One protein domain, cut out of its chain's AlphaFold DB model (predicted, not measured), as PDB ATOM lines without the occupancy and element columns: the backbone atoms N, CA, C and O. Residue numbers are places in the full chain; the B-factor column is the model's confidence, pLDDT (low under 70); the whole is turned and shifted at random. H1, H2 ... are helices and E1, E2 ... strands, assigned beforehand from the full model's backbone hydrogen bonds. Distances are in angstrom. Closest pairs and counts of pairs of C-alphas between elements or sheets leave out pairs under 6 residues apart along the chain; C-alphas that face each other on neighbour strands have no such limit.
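AT A GLANCE: This is residues 15 to 58 and 67 to 111 of the 111 residues of an uncharacterized protein of Candidatus Rokubacteria bacterium (UniProt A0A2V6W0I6). The domain has little regular structure: a small sheet of four strands, E1 to E4, and a wide loop, residues 19 to 58, with no named element, from which residues 40 to 46 stick out. The printed part has 89 residues, with H1, E1, E2, E3, E4 along it; the sheet's order is E1, E2, E3, E4, antiparallel. The class is mostly strand, with 24 residues in named elements; the whole is loose, radius of gyration of the C-alphas 15.3 A, spanning 53 by 30 by 28 A.

IN THESE COORDINATES: H1, residues 15 to 18, begins at C-alpha (270.502, 208.858, 141.179) and is 5.1 A long. E1 is residues 75 to 77, 6.8 A; E2 80 to 84, 13.6 A; E3 89 to 94, 16.7 A; E4 100 to 105, 14.4 A, ending at C-alpha (244.183, 205.059, 133.427).

HOW THE PARTS SIT: E1 to E4 form a meander, each strand the antiparallel neighbour of the one before, with tight links. N 75 and O 82 of hairpin E1 and E2 are 3.0 A apart, N 81 and O 93 of hairpin E2 and E3 2.8 A, and N 90 and O 104 of hairpin E3 and E4 2.8 A, within hydrogen-bond range. H1, too short for an O i to N i+4 pair, has its one O i to N i+3 pair within range and is not on the sheet.

THE WHOLE: The farthest C-alphas, of Gly 42 and Pro 111, are 55.6 A apart. Residues 59 to 66 are cut out, a gap of 12.3 A between C-alphas 58 and 67. Residues 15 to 17, 67 and 106 to 111 have pLDDT under 70.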
ATOM      1  N   ALA A  15     271.456 209.963 141.089       53.62
ATOM      2  CA  ALA A  15     270.502 208.858 141.179       53.62
ATOM      3  C   ALA A  15     271.167 207.552 140.697       53.62
ATOM      4  O   ALA A  15     270.931 206.452 141.186       53.62
ATOM      5  N   ILE A  16     272.128 207.724 139.787       55.59
ATOM      6  CA  ILE A  16     273.022 206.710 139.247       55.59
ATOM      7  C   ILE A  16     273.879 206.041 140.346       55.59
ATOM      8  O   ILE A  16     274.134 204.843 140.267       55.59
ATOM      9  N   SER A  17     274.300 206.774 141.385       58.94
ATOM     10  CA  SER A  17     275.079 206.253 142.523       58.94
ATOM     11  C   SER A  17     274.221 205.636 143.636       58.94
ATOM     12  O   SER A  17     274.679 204.709 144.301       58.94
ATOM     13  N   SER A  18     272.981 206.105 143.821       71.31
ATOM     14  CA  SER A  18     272.032 205.565 144.809       71.31
ATOM     15  C   SER A  18     271.336 204.278 144.352       71.31
ATOM     16  O   SER A  18     270.636 203.650 145.143       71.31
ATOM     17  N   GLY A  19     271.550 203.856 143.101       82.75
ATOM     18  CA  GLY A  19     270.914 202.676 142.513       82.75
ATOM     19  C   GLY A  19     269.519 202.934 141.945       82.75
ATOM     20  O   GLY A  19     268.791 201.986 141.654       82.75
ATOM     21  N   GLU A  20     269.157 204.200 141.772       91.06
ATOM     22  CA  GLU A  20     267.920 204.626 141.131       91.06
ATOM     23  C   GLU A  20     268.015 204.609 139.600       91.06
ATOM     24  O   GLU A  20     269.092 204.515 139.009       91.06
ATOM     25  N   TRP A  21     266.852 204.694 138.948       94.12
ATOM     26  CA  TRP A  21     266.713 204.755 137.492       94.12
ATOM     27  C   TRP A  21     265.617 205.763 137.106       94.12
ATOM     28  O   TRP A  21     264.536 205.376 136.651       94.12
ATOM     29  N   PRO A  22     265.837 207.072 137.310       90.06
ATOM     30  CA  PRO A  22     264.772 208.068 137.186       90.06
ATOM     31  C   PRO A  22     264.408 208.411 135.733       90.06
ATOM     32  O   PRO A  22     263.364 209.010 135.487       90.06
ATOM     33  N   ASN A  23     265.247 208.047 134.756       90.50
ATOM     34  CA  ASN A  23     265.036 208.352 133.340       90.50
ATOM     35  C   ASN A  23     264.952 207.071 132.511       90.50
ATOM     36  O   ASN A  23     265.644 206.100 132.800       90.50
ATOM     37  N   TYR A  24     264.214 207.101 131.398       91.25
ATOM     38  CA  TYR A  24     264.084 205.968 130.468       91.25
ATOM     39  C   TYR A  24     265.436 205.328 130.076       91.25
ATOM     40  O   TYR A  24     265.554 204.106 130.003       91.25
ATOM     41  N   GLY A  25     266.475 206.143 129.869       93.56
ATOM     42  CA  GLY A  25     267.830 205.701 129.520       93.56
ATOM     43  C   GLY A  25     268.867 205.817 130.645       93.56
ATOM     44  O   GLY A  25     270.059 205.865 130.348       93.56
ATOM     45  N   ASN A  26     268.426 205.873 131.905       88.94
ATOM     46  CA  ASN A  26     269.193 206.201 133.115       88.94
ATOM     47  C   ASN A  26     269.672 207.662 133.208       88.94
ATOM     48  O   ASN A  26     269.290 208.379 134.132       88.94
ATOM     49  N   ASP A  27     270.450 208.130 132.232       86.44
ATOM     50  CA  ASP A  27     270.989 209.495 132.180       86.44
ATOM     51  C   ASP A  27     270.511 210.274 130.944       86.44
ATOM     52  O   ASP A  27     269.824 209.740 130.071       86.44
ATOM     53  N   ALA A  28     270.871 211.560 130.876       86.81
ATOM     54  CA  ALA A  28     270.480 212.454 129.787       86.81
ATOM     55  C   ALA A  28     271.015 212.022 128.407       86.81
ATOM     56  O   ALA A  28     270.422 212.374 127.390       86.81
ATOM     57  N   GLY A  29     272.120 211.270 128.365       89.94
ATOM     58  CA  GLY A  29     272.674 210.688 127.143       89.94
ATOM     59  C   GLY A  29     272.056 209.336 126.778       89.94
ATOM     60  O   GLY A  29     272.325 208.816 125.698       89.94
ATOM     61  N   GLY A  30     271.227 208.765 127.655       92.44
ATOM     62  CA  GLY A  30     270.581 207.480 127.443       92.44
ATOM     63  C   GLY A  30     271.553 206.302 127.448       92.44
ATOM     64  O   GLY A  30     271.345 205.353 126.691       92.44
ATOM     65  N   SER A  31     272.612 206.351 128.266       94.19
ATOM     66  CA  SER A  31     273.671 205.327 128.269       94.19
ATOM     67  C   SER A  31     273.172 203.911 128.560       94.19
ATOM     68  O   SER A  31     273.811 202.941 128.150       94.19
ATOM     69  N   ARG A  32     272.053 203.787 129.292       94.50
ATOM     70  CA  ARG A  32     271.550 202.518 129.842       94.50
ATOM     71  C   ARG A  32     272.609 201.775 130.674       94.50
ATOM     72  O   ARG A  32     272.570 200.550 130.770       94.50
ATOM     73  N   TYR A  33     273.544 202.506 131.278       93.88
ATOM     74  CA  TYR A  33     274.618 201.964 132.106       93.88
ATOM     75  C   TYR A  33     274.327 202.177 133.593       93.88
ATOM     76  O   TYR A  33     273.983 203.284 133.991       93.88
ATOM     77  N   SER A  34     274.515 201.144 134.420       93.19
ATOM     78  CA  SER A  34     274.486 201.253 135.884       93.19
ATOM     79  C   SER A  34     275.903 201.094 136.444       93.19
ATOM     80  O   SER A  34     276.587 200.145 136.057       93.19
ATOM     81  N   PRO A  35     276.359 201.963 137.366       91.69
ATOM     82  CA  PRO A  35     277.648 201.797 138.031       91.69
ATOM     83  C   PRO A  35     277.594 200.798 139.198       91.69
ATOM     84  O   PRO A  35     278.616 200.595 139.849       91.69
ATOM     85  N   LEU A  36     276.427 200.220 139.517       94.31
ATOM     86  CA  LEU A  36     276.291 199.284 140.628       94.31
ATOM     87  C   LEU A  36     277.111 198.018 140.371       94.31
ATOM     88  O   LEU A  36     277.032 197.406 139.309       94.31
ATOM     89  N   THR A  37     277.859 197.592 141.385       95.38
ATOM     90  CA  THR A  37     278.772 196.442 141.301       95.38
ATOM     91  C   THR A  37     278.367 195.275 142.197       95.38
ATOM     92  O   THR A  37     279.053 194.259 142.219       95.38
ATOM     93  N   GLN A  38     277.248 195.384 142.926       95.94
ATOM     94  CA  GLN A  38     276.777 194.325 143.827       95.94
ATOM     95  C   GLN A  38     276.514 193.002 143.088       95.94
ATOM     96  O   GLN A  38     276.716 191.932 143.660       95.94
ATOM     97  N   ILE A  39     276.065 193.067 141.831       96.88
ATOM     98  CA  ILE A  39     275.850 191.903 140.967       96.88
ATOM     99  C   ILE A  39     276.962 191.864 139.924       96.88
ATOM    100  O   ILE A  39     277.168 192.824 139.186       96.88
ATOM    101  N   ASP A  40     277.650 190.730 139.832       98.25
ATOM    102  CA  ASP A  40     278.777 190.533 138.927       98.25
ATOM    103  C   ASP A  40     278.805 189.111 138.339       98.25
ATOM    104  O   ASP A  40     277.956 188.258 138.614       98.25
ATOM    105  N   ARG A  41     279.816 188.829 137.508       98.44
ATOM    106  CA  ARG A  41     279.982 187.521 136.851       98.44
ATOM    107  C   ARG A  41     280.203 186.364 137.836       98.44
ATOM    108  O   ARG A  41     279.926 185.224 137.480       98.44
ATOM    109  N   GLY A  42     280.708 186.634 139.038       98.75
ATOM    110  CA  GLY A  42     280.962 185.634 140.073       98.75
ATOM    111  C   GLY A  42     279.725 185.277 140.900       98.75
ATOM    112  O   GLY A  42     279.677 184.190 141.486       98.75
ATOM    113  N   ASN A  43     278.715 186.153 140.947       98.50
ATOM    114  CA  ASN A  43     277.529 185.953 141.783       98.50
ATOM    115  C   ASN A  43     276.183 185.911 141.032       98.50
ATOM    116  O   ASN A  43     275.212 185.430 141.617       98.50
ATOM    117  N   VAL A  44     276.118 186.291 139.749       98.38
ATOM    118  CA  VAL A  44     274.862 186.363 138.969       98.38
ATOM    119  C   VAL A  44     274.052 185.057 138.969       98.38
ATOM    120  O   VAL A  44     272.824 185.081 139.014       98.38
ATOM    121  N   ALA A  45     274.714 183.898 139.024       98.50
ATOM    122  CA  ALA A  45     274.053 182.588 139.086       98.50
ATOM    123  C   ALA A  45     273.226 182.359 140.375       98.50
ATOM    124  O   ALA A  45     272.417 181.427 140.465       98.50
ATOM    125  N   ARG A  46     273.422 183.194 141.401       98.44
ATOM    126  CA  ARG A  46     272.737 183.104 142.698       98.44
ATOM    127  C   ARG A  46     271.460 183.937 142.758       98.44
ATOM    128  O   ARG A  46     270.727 183.802 143.733       98.44
ATOM    129  N   LEU A  47     271.176 184.761 141.745       98.19
ATOM    130  CA  LEU A  47     269.979 185.597 141.723       98.19
ATOM    131  C   LEU A  47     268.707 184.751 141.780       98.19
ATOM    132  O   LEU A  47     268.615 183.676 141.181       98.19
ATOM    133  N   ARG A  48     267.721 185.255 142.516       98.19
ATOM    134  CA  ARG A  48     266.383 184.682 142.643       98.19
ATOM    135  C   ARG A  48     265.369 185.793 142.417       98.19
ATOM    136  O   ARG A  48     265.668 186.960 142.650       98.19
ATOM    137  N   VAL A  49     264.184 185.418 141.950       98.00
ATOM    138  CA  VAL A  49     263.068 186.357 141.817       98.00
ATOM    139  C   VAL A  49     262.709 186.867 143.212       98.00
ATOM    140  O   VAL A  49     262.368 186.062 144.075       98.00
ATOM    141  N   ALA A  50     262.801 188.181 143.422       97.31
ATOM    142  CA  ALA A  50     262.376 188.821 144.666       97.31
ATOM    143  C   ALA A  50     260.844 188.905 144.743       97.31
ATOM    144  O   ALA A  50     260.248 188.537 145.750       97.31
ATOM    145  N   TRP A  51     260.203 189.318 143.647       98.19
ATOM    146  CA  TRP A  51     258.751 189.398 143.526       98.19
ATOM    147  C   TRP A  51     258.311 189.338 142.057       98.19
ATOM    148  O   TRP A  51     259.112 189.438 141.127       98.19
ATOM    149  N   THR A  52     257.015 189.131 141.828       97.38
ATOM    150  CA  THR A  52     256.393 189.185 140.497       97.38
ATOM    151  C   THR A  52     255.062 189.908 140.603       97.38
ATOM    152  O   THR A  52     254.210 189.515 141.396       97.38
ATOM    153  N   TYR A  53     254.860 190.918 139.758       95.62
ATOM    154  CA  TYR A  53     253.593 191.629 139.645       95.62
ATOM    155  C   TYR A  53     252.864 191.227 138.358       95.62
ATOM    156  O   TYR A  53     253.463 191.159 137.284       95.62
ATOM    157  N   ARG A  54     251.559 190.958 138.456       93.19
ATOM    158  CA  ARG A  54     250.694 190.660 137.304       93.19
ATOM    159  C   ARG A  54     249.770 191.852 137.076       93.19
ATOM    160  O   ARG A  54     248.980 192.177 137.953       93.19
ATOM    161  N   THR A  55     249.830 192.468 135.894       89.56
ATOM    162  CA  THR A  55     249.014 193.657 135.555       89.56
ATOM    163  C   THR A  55     247.510 193.373 135.506       89.56
ATOM    164  O   THR A  55     246.703 194.304 135.570       89.56
ATOM    165  N   GLY A  56     247.145 192.090 135.390       87.44
ATOM    166  CA  GLY A  56     245.770 191.623 135.212       87.44
ATOM    167  C   GLY A  56     245.244 191.813 133.790       87.44
ATOM    168  O   GLY A  56     244.081 191.523 133.532       87.44
ATOM    169  N   GLU A  57     246.078 192.293 132.868       82.56
ATOM    170  CA  GLU A  57     245.680 192.548 131.491       82.56
ATOM    171  C   GLU A  57     245.761 191.267 130.672       82.56
ATOM    172  O   GLU A  57     246.788 190.590 130.623       82.56
ATOM    173  N   THR A  58     244.651 190.930 130.031       71.19
ATOM    174  CA  THR A  58     244.553 189.768 129.159       71.19
ATOM    175  C   THR A  58     244.778 190.190 127.719       71.19
ATOM    176  O   THR A  58     244.095 191.081 127.214       71.19
ATOM    177  N   HIS A  67     247.835 193.875 117.972       63.41
ATOM    178  CA  HIS A  67     249.175 193.694 118.491       63.41
ATOM    179  C   HIS A  67     249.273 194.478 119.794       63.41
ATOM    180  O   HIS A  67     248.975 195.669 119.851       63.41
ATOM    181  N   TYR A  68     249.686 193.792 120.849       72.50
ATOM    182  CA  TYR A  68     249.916 194.366 122.167       72.50
ATOM    183  C   TYR A  68     251.253 193.818 122.658       72.50
ATOM    184  O   TYR A  68     251.417 192.612 122.835       72.50
ATOM    185  N   ALA A  69     252.225 194.709 122.826       82.25
ATOM    186  CA  ALA A  69     253.554 194.386 123.317       82.25
ATOM    187  C   ALA A  69     253.831 195.211 124.571       82.25
ATOM    188  O   ALA A  69     253.522 196.401 124.629       82.25
ATOM    189  N   PHE A  70     254.394 194.568 125.590       87.75
ATOM    190  CA  PHE A  70     254.841 195.255 126.792       87.75
ATOM    191  C   PHE A  70     256.253 195.796 126.548       87.75
ATOM    192  O   PHE A  70     257.231 195.059 126.639       87.75
ATOM    193  N   GLU A  71     256.345 197.078 126.204       91.38
ATOM    194  CA  GLU A  71     257.598 197.735 125.788       91.38
ATOM    195  C   GLU A  71     258.126 198.740 126.820       91.38
ATOM    196  O   GLU A  71     259.144 199.403 126.605       91.38
ATOM    197  N   ALA A  72     257.432 198.876 127.952       93.25
ATOM    198  CA  ALA A  72     257.817 199.824 128.979       93.25
ATOM    199  C   ALA A  72     259.208 199.489 129.535       93.25
ATOM    200  O   ALA A  72     259.502 198.351 129.896       93.25
ATOM    201  N   THR A  73     260.050 200.515 129.642       95.56
ATOM    202  CA  THR A  73     261.237 200.493 130.501       95.56
ATOM    203  C   THR A  73     260.837 201.173 131.807       95.56
ATOM    204  O   THR A  73     260.603 202.383 131.781       95.56
ATOM    205  N   PRO A  74     260.682 200.427 132.916       95.25
ATOM    206  CA  PRO A  74     260.296 201.021 134.185       95.25
ATOM    207  C   PRO A  74     261.310 202.066 134.643       95.25
ATOM    208  O   PRO A  74     262.512 201.917 134.416       95.25
ATOM    209  N   VAL A  75     260.815 203.097 135.317       95.44
ATOM    210  CA  VAL A  75     261.649 204.044 136.062       95.44
ATOM    211  C   VAL A  75     261.526 203.750 137.548       95.44
ATOM    212  O   VAL A  75     260.482 203.281 138.005       95.44
ATOM    213  N   MET A  76     262.594 204.007 138.296       94.56
ATOM    214  CA  MET A  76     262.612 203.861 139.744       94.56
ATOM    215  C   MET A  76     263.226 205.102 140.380       94.56
ATOM    216  O   MET A  76     264.328 205.502 140.007       94.56
ATOM    217  N   ALA A  77     262.497 205.700 141.314       91.75
ATOM    218  CA  ALA A  77     262.949 206.815 142.136       91.75
ATOM    219  C   ALA A  77     262.204 206.775 143.472       91.75
ATOM    220  O   ALA A  77     261.047 206.345 143.515       91.75
ATOM    221  N   ASP A  78     262.862 207.195 144.550       90.44
ATOM    222  CA  ASP A  78     262.283 207.277 145.893       90.44
ATOM    223  C   ASP A  78     261.624 205.951 146.333       90.44
ATOM    224  O   ASP A  78     260.523 205.917 146.886       90.44
ATOM    225  N   GLY A  79     262.270 204.821 146.016       91.19
ATOM    226  CA  GLY A  79     261.780 203.479 146.362       91.19
ATOM    227  C   GLY A  79     260.519 203.029 145.611       91.19
ATOM    228  O   GLY A  79     259.931 202.009 145.966       91.19
ATOM    229  N   THR A  80     260.104 203.749 144.565       94.31
ATOM    230  CA  THR A  80     258.901 203.445 143.780       94.31
ATOM    231  C   THR A  80     259.268 203.073 142.349       94.31
ATOM    232  O   THR A  80     259.943 203.834 141.661       94.31
ATOM    233  N   VAL A  81     258.781 201.929 141.866       96.38
ATOM    234  CA  VAL A  81     258.883 201.521 140.457       96.38
ATOM    235  C   VAL A  81     257.614 201.931 139.721       96.38
ATOM    236  O   VAL A  81     256.516 201.526 140.100       96.38
ATOM    237  N   VAL A  82     257.756 202.687 138.634       96.12
ATOM    238  CA  VAL A  82     256.637 203.138 137.799       96.12
ATOM    239  C   VAL A  82     256.809 202.651 136.365       96.12
ATOM    240  O   VAL A  82     257.883 202.771 135.776       96.12
ATOM    241  N   PHE A  83     255.739 202.114 135.780       95.62
ATOM    242  CA  PHE A  83     255.717 201.689 134.380       95.62
ATOM    243  C   PHE A  83     254.334 201.850 133.748       95.62
ATOM    244  O   PHE A  83     253.307 201.853 134.430       95.62
ATOM    245  N   SER A  84     254.318 201.972 132.421       93.56
ATOM    246  CA  SER A  84     253.100 201.938 131.619       93.56
ATOM    247  C   SER A  84     252.792 200.527 131.125       93.56
ATOM    248  O   SER A  84     253.656 199.657 131.031       93.56
ATOM    249  N   THR A  85     251.530 200.306 130.800       90.88
ATOM    250  CA  THR A  85     251.023 199.080 130.186       90.88
ATOM    251  C   THR A  85     250.649 199.325 128.723       90.88
ATOM    252  O   THR A  85     250.428 200.478 128.335       90.88
ATOM    253  N   PRO A  86     250.480 198.263 127.914       86.25
ATOM    254  CA  PRO A  86     249.973 198.386 126.545       86.25
ATOM    255  C   PRO A  86     248.570 199.014 126.453       86.25
ATOM    256  O   PRO A  86     248.178 199.482 125.390       86.25
ATOM    257  N   TYR A  87     247.811 199.035 127.556       84.06
ATOM    258  CA  TYR A  87     246.443 199.554 127.625       84.06
ATOM    259  C   TYR A  87     246.352 200.946 128.268       84.06
ATOM    260  O   TYR A  87     245.329 201.300 128.854       84.06
ATOM    261  N   ASN A  88     247.413 201.754 128.160       85.69
ATOM    262  CA  ASN A  88     247.466 203.134 128.664       85.69
ATOM    263  C   ASN A  88     247.219 203.267 130.177       85.69
ATOM    264  O   ASN A  88     246.760 204.305 130.656       85.69
ATOM    265  N   ARG A  89     247.539 202.232 130.958       88.62
ATOM    266  CA  ARG A  89     247.575 202.314 132.426       88.62
ATOM    267  C   ARG A  89     248.986 202.607 132.895       88.62
ATOM    268  O   ARG A  89     249.923 201.992 132.393       88.62
ATOM    269  N   VAL A  90     249.117 203.485 133.880       93.56
ATOM    270  CA  VAL A  90     250.345 203.721 134.644       93.56
ATOM    271  C   VAL A  90     250.189 203.041 135.995       93.56
ATOM    272  O   VAL A  90     249.174 203.230 136.665       93.56
ATOM    273  N   ILE A  91     251.170 202.233 136.377       95.69
ATOM    274  CA  ILE A  91     251.175 201.460 137.620       95.69
ATOM    275  C   ILE A  91     252.397 201.874 138.433       95.69
ATOM    276  O   ILE A  91     253.499 201.934 137.888       95.69
ATOM    277  N   ALA A  92     252.191 202.140 139.723       96.69
ATOM    278  CA  ALA A  92     253.245 202.411 140.694       96.69
ATOM    279  C   ALA A  92     253.302 201.283 141.731       96.69
ATOM    280  O   ALA A  92     252.283 200.933 142.341       96.69
ATOM    281  N   LEU A  93     254.492 200.717 141.916       97.75
ATOM    282  CA  LEU A  93     254.774 199.645 142.863       97.75
ATOM    283  C   LEU A  93     255.841 200.081 143.866       97.75
ATOM    284  O   LEU A  93     256.781 200.788 143.513       97.75
ATOM    285  N   ASP A  94     255.736 199.561 145.078       95.69
ATOM    286  CA  ASP A  94     256.833 199.541 146.037       95.69
ATOM    287  C   ASP A  94     258.003 198.704 145.488       95.69
ATOM    288  O   ASP A  94     257.803 197.549 145.098       95.69
ATOM    289  N   ALA A  95     259.214 199.266 145.420       94.62
ATOM    290  CA  ALA A  95     260.359 198.604 144.785       94.62
ATOM    291  C   ALA A  95     260.843 197.360 145.552       94.62
ATOM    292  O   ALA A  95     261.334 196.407 144.939       94.62
ATOM    293  N   GLU A  96     260.701 197.356 146.878       94.94
ATOM    294  CA  GLU A  96     261.176 196.273 147.739       94.94
ATOM    295  C   GLU A  96     260.211 195.082 147.722       94.94
ATOM    296  O   GLU A  96     260.627 193.933 147.567       94.94
ATOM    297  N   THR A  97     258.912 195.352 147.832       97.38
ATOM    298  CA  THR A  97     257.880 194.323 148.016       97.38
ATOM    299  C   THR A  97     257.131 193.959 146.735       97.38
ATOM    300  O   THR A  97     256.504 192.902 146.672       97.38
ATOM    301  N   GLY A  98     257.149 194.824 145.715       96.38
ATOM    302  CA  GLY A  98     256.333 194.677 144.506       96.38
ATOM    303  C   GLY A  98     254.839 194.947 144.728       96.38
ATOM    304  O   GLY A  98     254.015 194.640 143.860       96.38
ATOM    305  N   THR A  99     254.464 195.501 145.885       97.00
ATOM    306  CA  THR A  99     253.072 195.818 146.229       97.00
ATOM    307  C   THR A  99     252.588 197.021 145.427       97.00
ATOM    308  O   THR A  99     253.275 198.039 145.352       97.00
ATOM    309  N   LYS A 100     251.381 196.945 144.851       96.00
ATOM    310  CA  LYS A 100     250.781 198.087 144.148       96.00
ATOM    311  C   LYS A 100     250.460 199.212 145.128       96.00
ATOM    312  O   LYS A 100     249.640 199.027 146.021       96.00
ATOM    313  N   MET A 101     251.051 200.379 144.893       91.44
ATOM    314  CA  MET A 101     250.756 201.614 145.620       91.44
ATOM    315  C   MET A 101     249.627 202.403 144.946       91.44
ATOM    316  O   MET A 101     248.784 202.982 145.626       91.44
ATOM    317  N   GLY A 102     249.565 202.382 143.611       83.62
ATOM    318  CA  GLY A 102     248.508 203.045 142.849       83.62
ATOM    319  C   GLY A 102     248.486 202.660 141.371       83.62
ATOM    320  O   GLY A 102     249.445 202.099 140.838       83.62
ATOM    321  N   ASP A 103     247.369 202.952 140.708       82.88
ATOM    322  CA  ASP A 103     247.227 202.872 139.256       82.88
ATOM    323  C   ASP A 103     246.338 203.991 138.701       82.88
ATOM    324  O   ASP A 103     245.349 204.391 139.312       82.88
ATOM    325  N   HIS A 104     246.692 204.489 137.517       81.50
ATOM    326  CA  HIS A 104     245.943 205.516 136.798       81.50
ATOM    327  C   HIS A 104     245.729 205.093 135.345       81.50
ATOM    328  O   HIS A 104     246.664 204.663 134.671       81.50
ATOM    329  N   ILE A 105     244.498 205.230 134.849       71.56
ATOM    330  CA  ILE A 105     244.183 205.059 133.427       71.56
ATOM    331  C   ILE A 105     244.389 206.411 132.748       71.56
ATOM    332  O   ILE A 105     243.703 207.379 133.077       71.56
ATOM    333  N   VAL A 106     245.308 206.481 131.791       63.12
ATOM    334  CA  VAL A 106     245.471 207.660 130.941       63.12
ATOM    335  C   VAL A 106     244.454 207.545 129.810       63.12
ATOM    336  O   VAL A 106     244.713 206.961 128.759       63.12
ATOM    337  N   ALA A 107     243.249 208.059 130.049       52.41
ATOM    338  CA  ALA A 107     242.249 208.187 129.002       52.41
ATOM    339  C   ALA A 107     242.633 209.360 128.091       52.41
ATOM    340  O   ALA A 107     242.471 210.524 128.457       52.41
ATOM    341  N   PHE A 108     243.127 209.064 126.890       48.69
ATOM    342  CA  PHE A 108     243.081 210.034 125.803       48.69
ATOM    343  C   PHE A 108     241.626 210.125 125.338       48.69
ATOM    344  O   PHE A 108     241.144 209.255 124.614       48.69
ATOM    345  N   ALA A 109     240.907 211.162 125.773       40.12
ATOM    346  CA  ALA A 109     239.732 211.604 125.038       40.12
ATOM    347  C   ALA A 109     240.239 212.124 123.686       40.12
ATOM    348  O   ALA A 109     240.845 213.194 123.616       40.12
ATOM    349  N   LEU A 110     240.083 211.325 122.632       37.69
ATOM    350  CA  LEU A 110     240.192 211.847 121.276       37.69
ATOM    351  C   LEU A 110     239.025 212.835 121.076       37.69
ATOM    352  O   LEU A 110     237.919 212.512 121.522       37.69
ATOM    353  N   PRO A 111     239.247 214.025 120.487       46.31
ATOM    354  CA  PRO A 111     238.148 214.875 120.041       46.31
ATOM    355  C   PRO A 111     237.307 214.190 118.956       46.31
ATOM    356  O   PRO A 111     237.868 213.362 118.197       46.31
TER     357      PRO A 111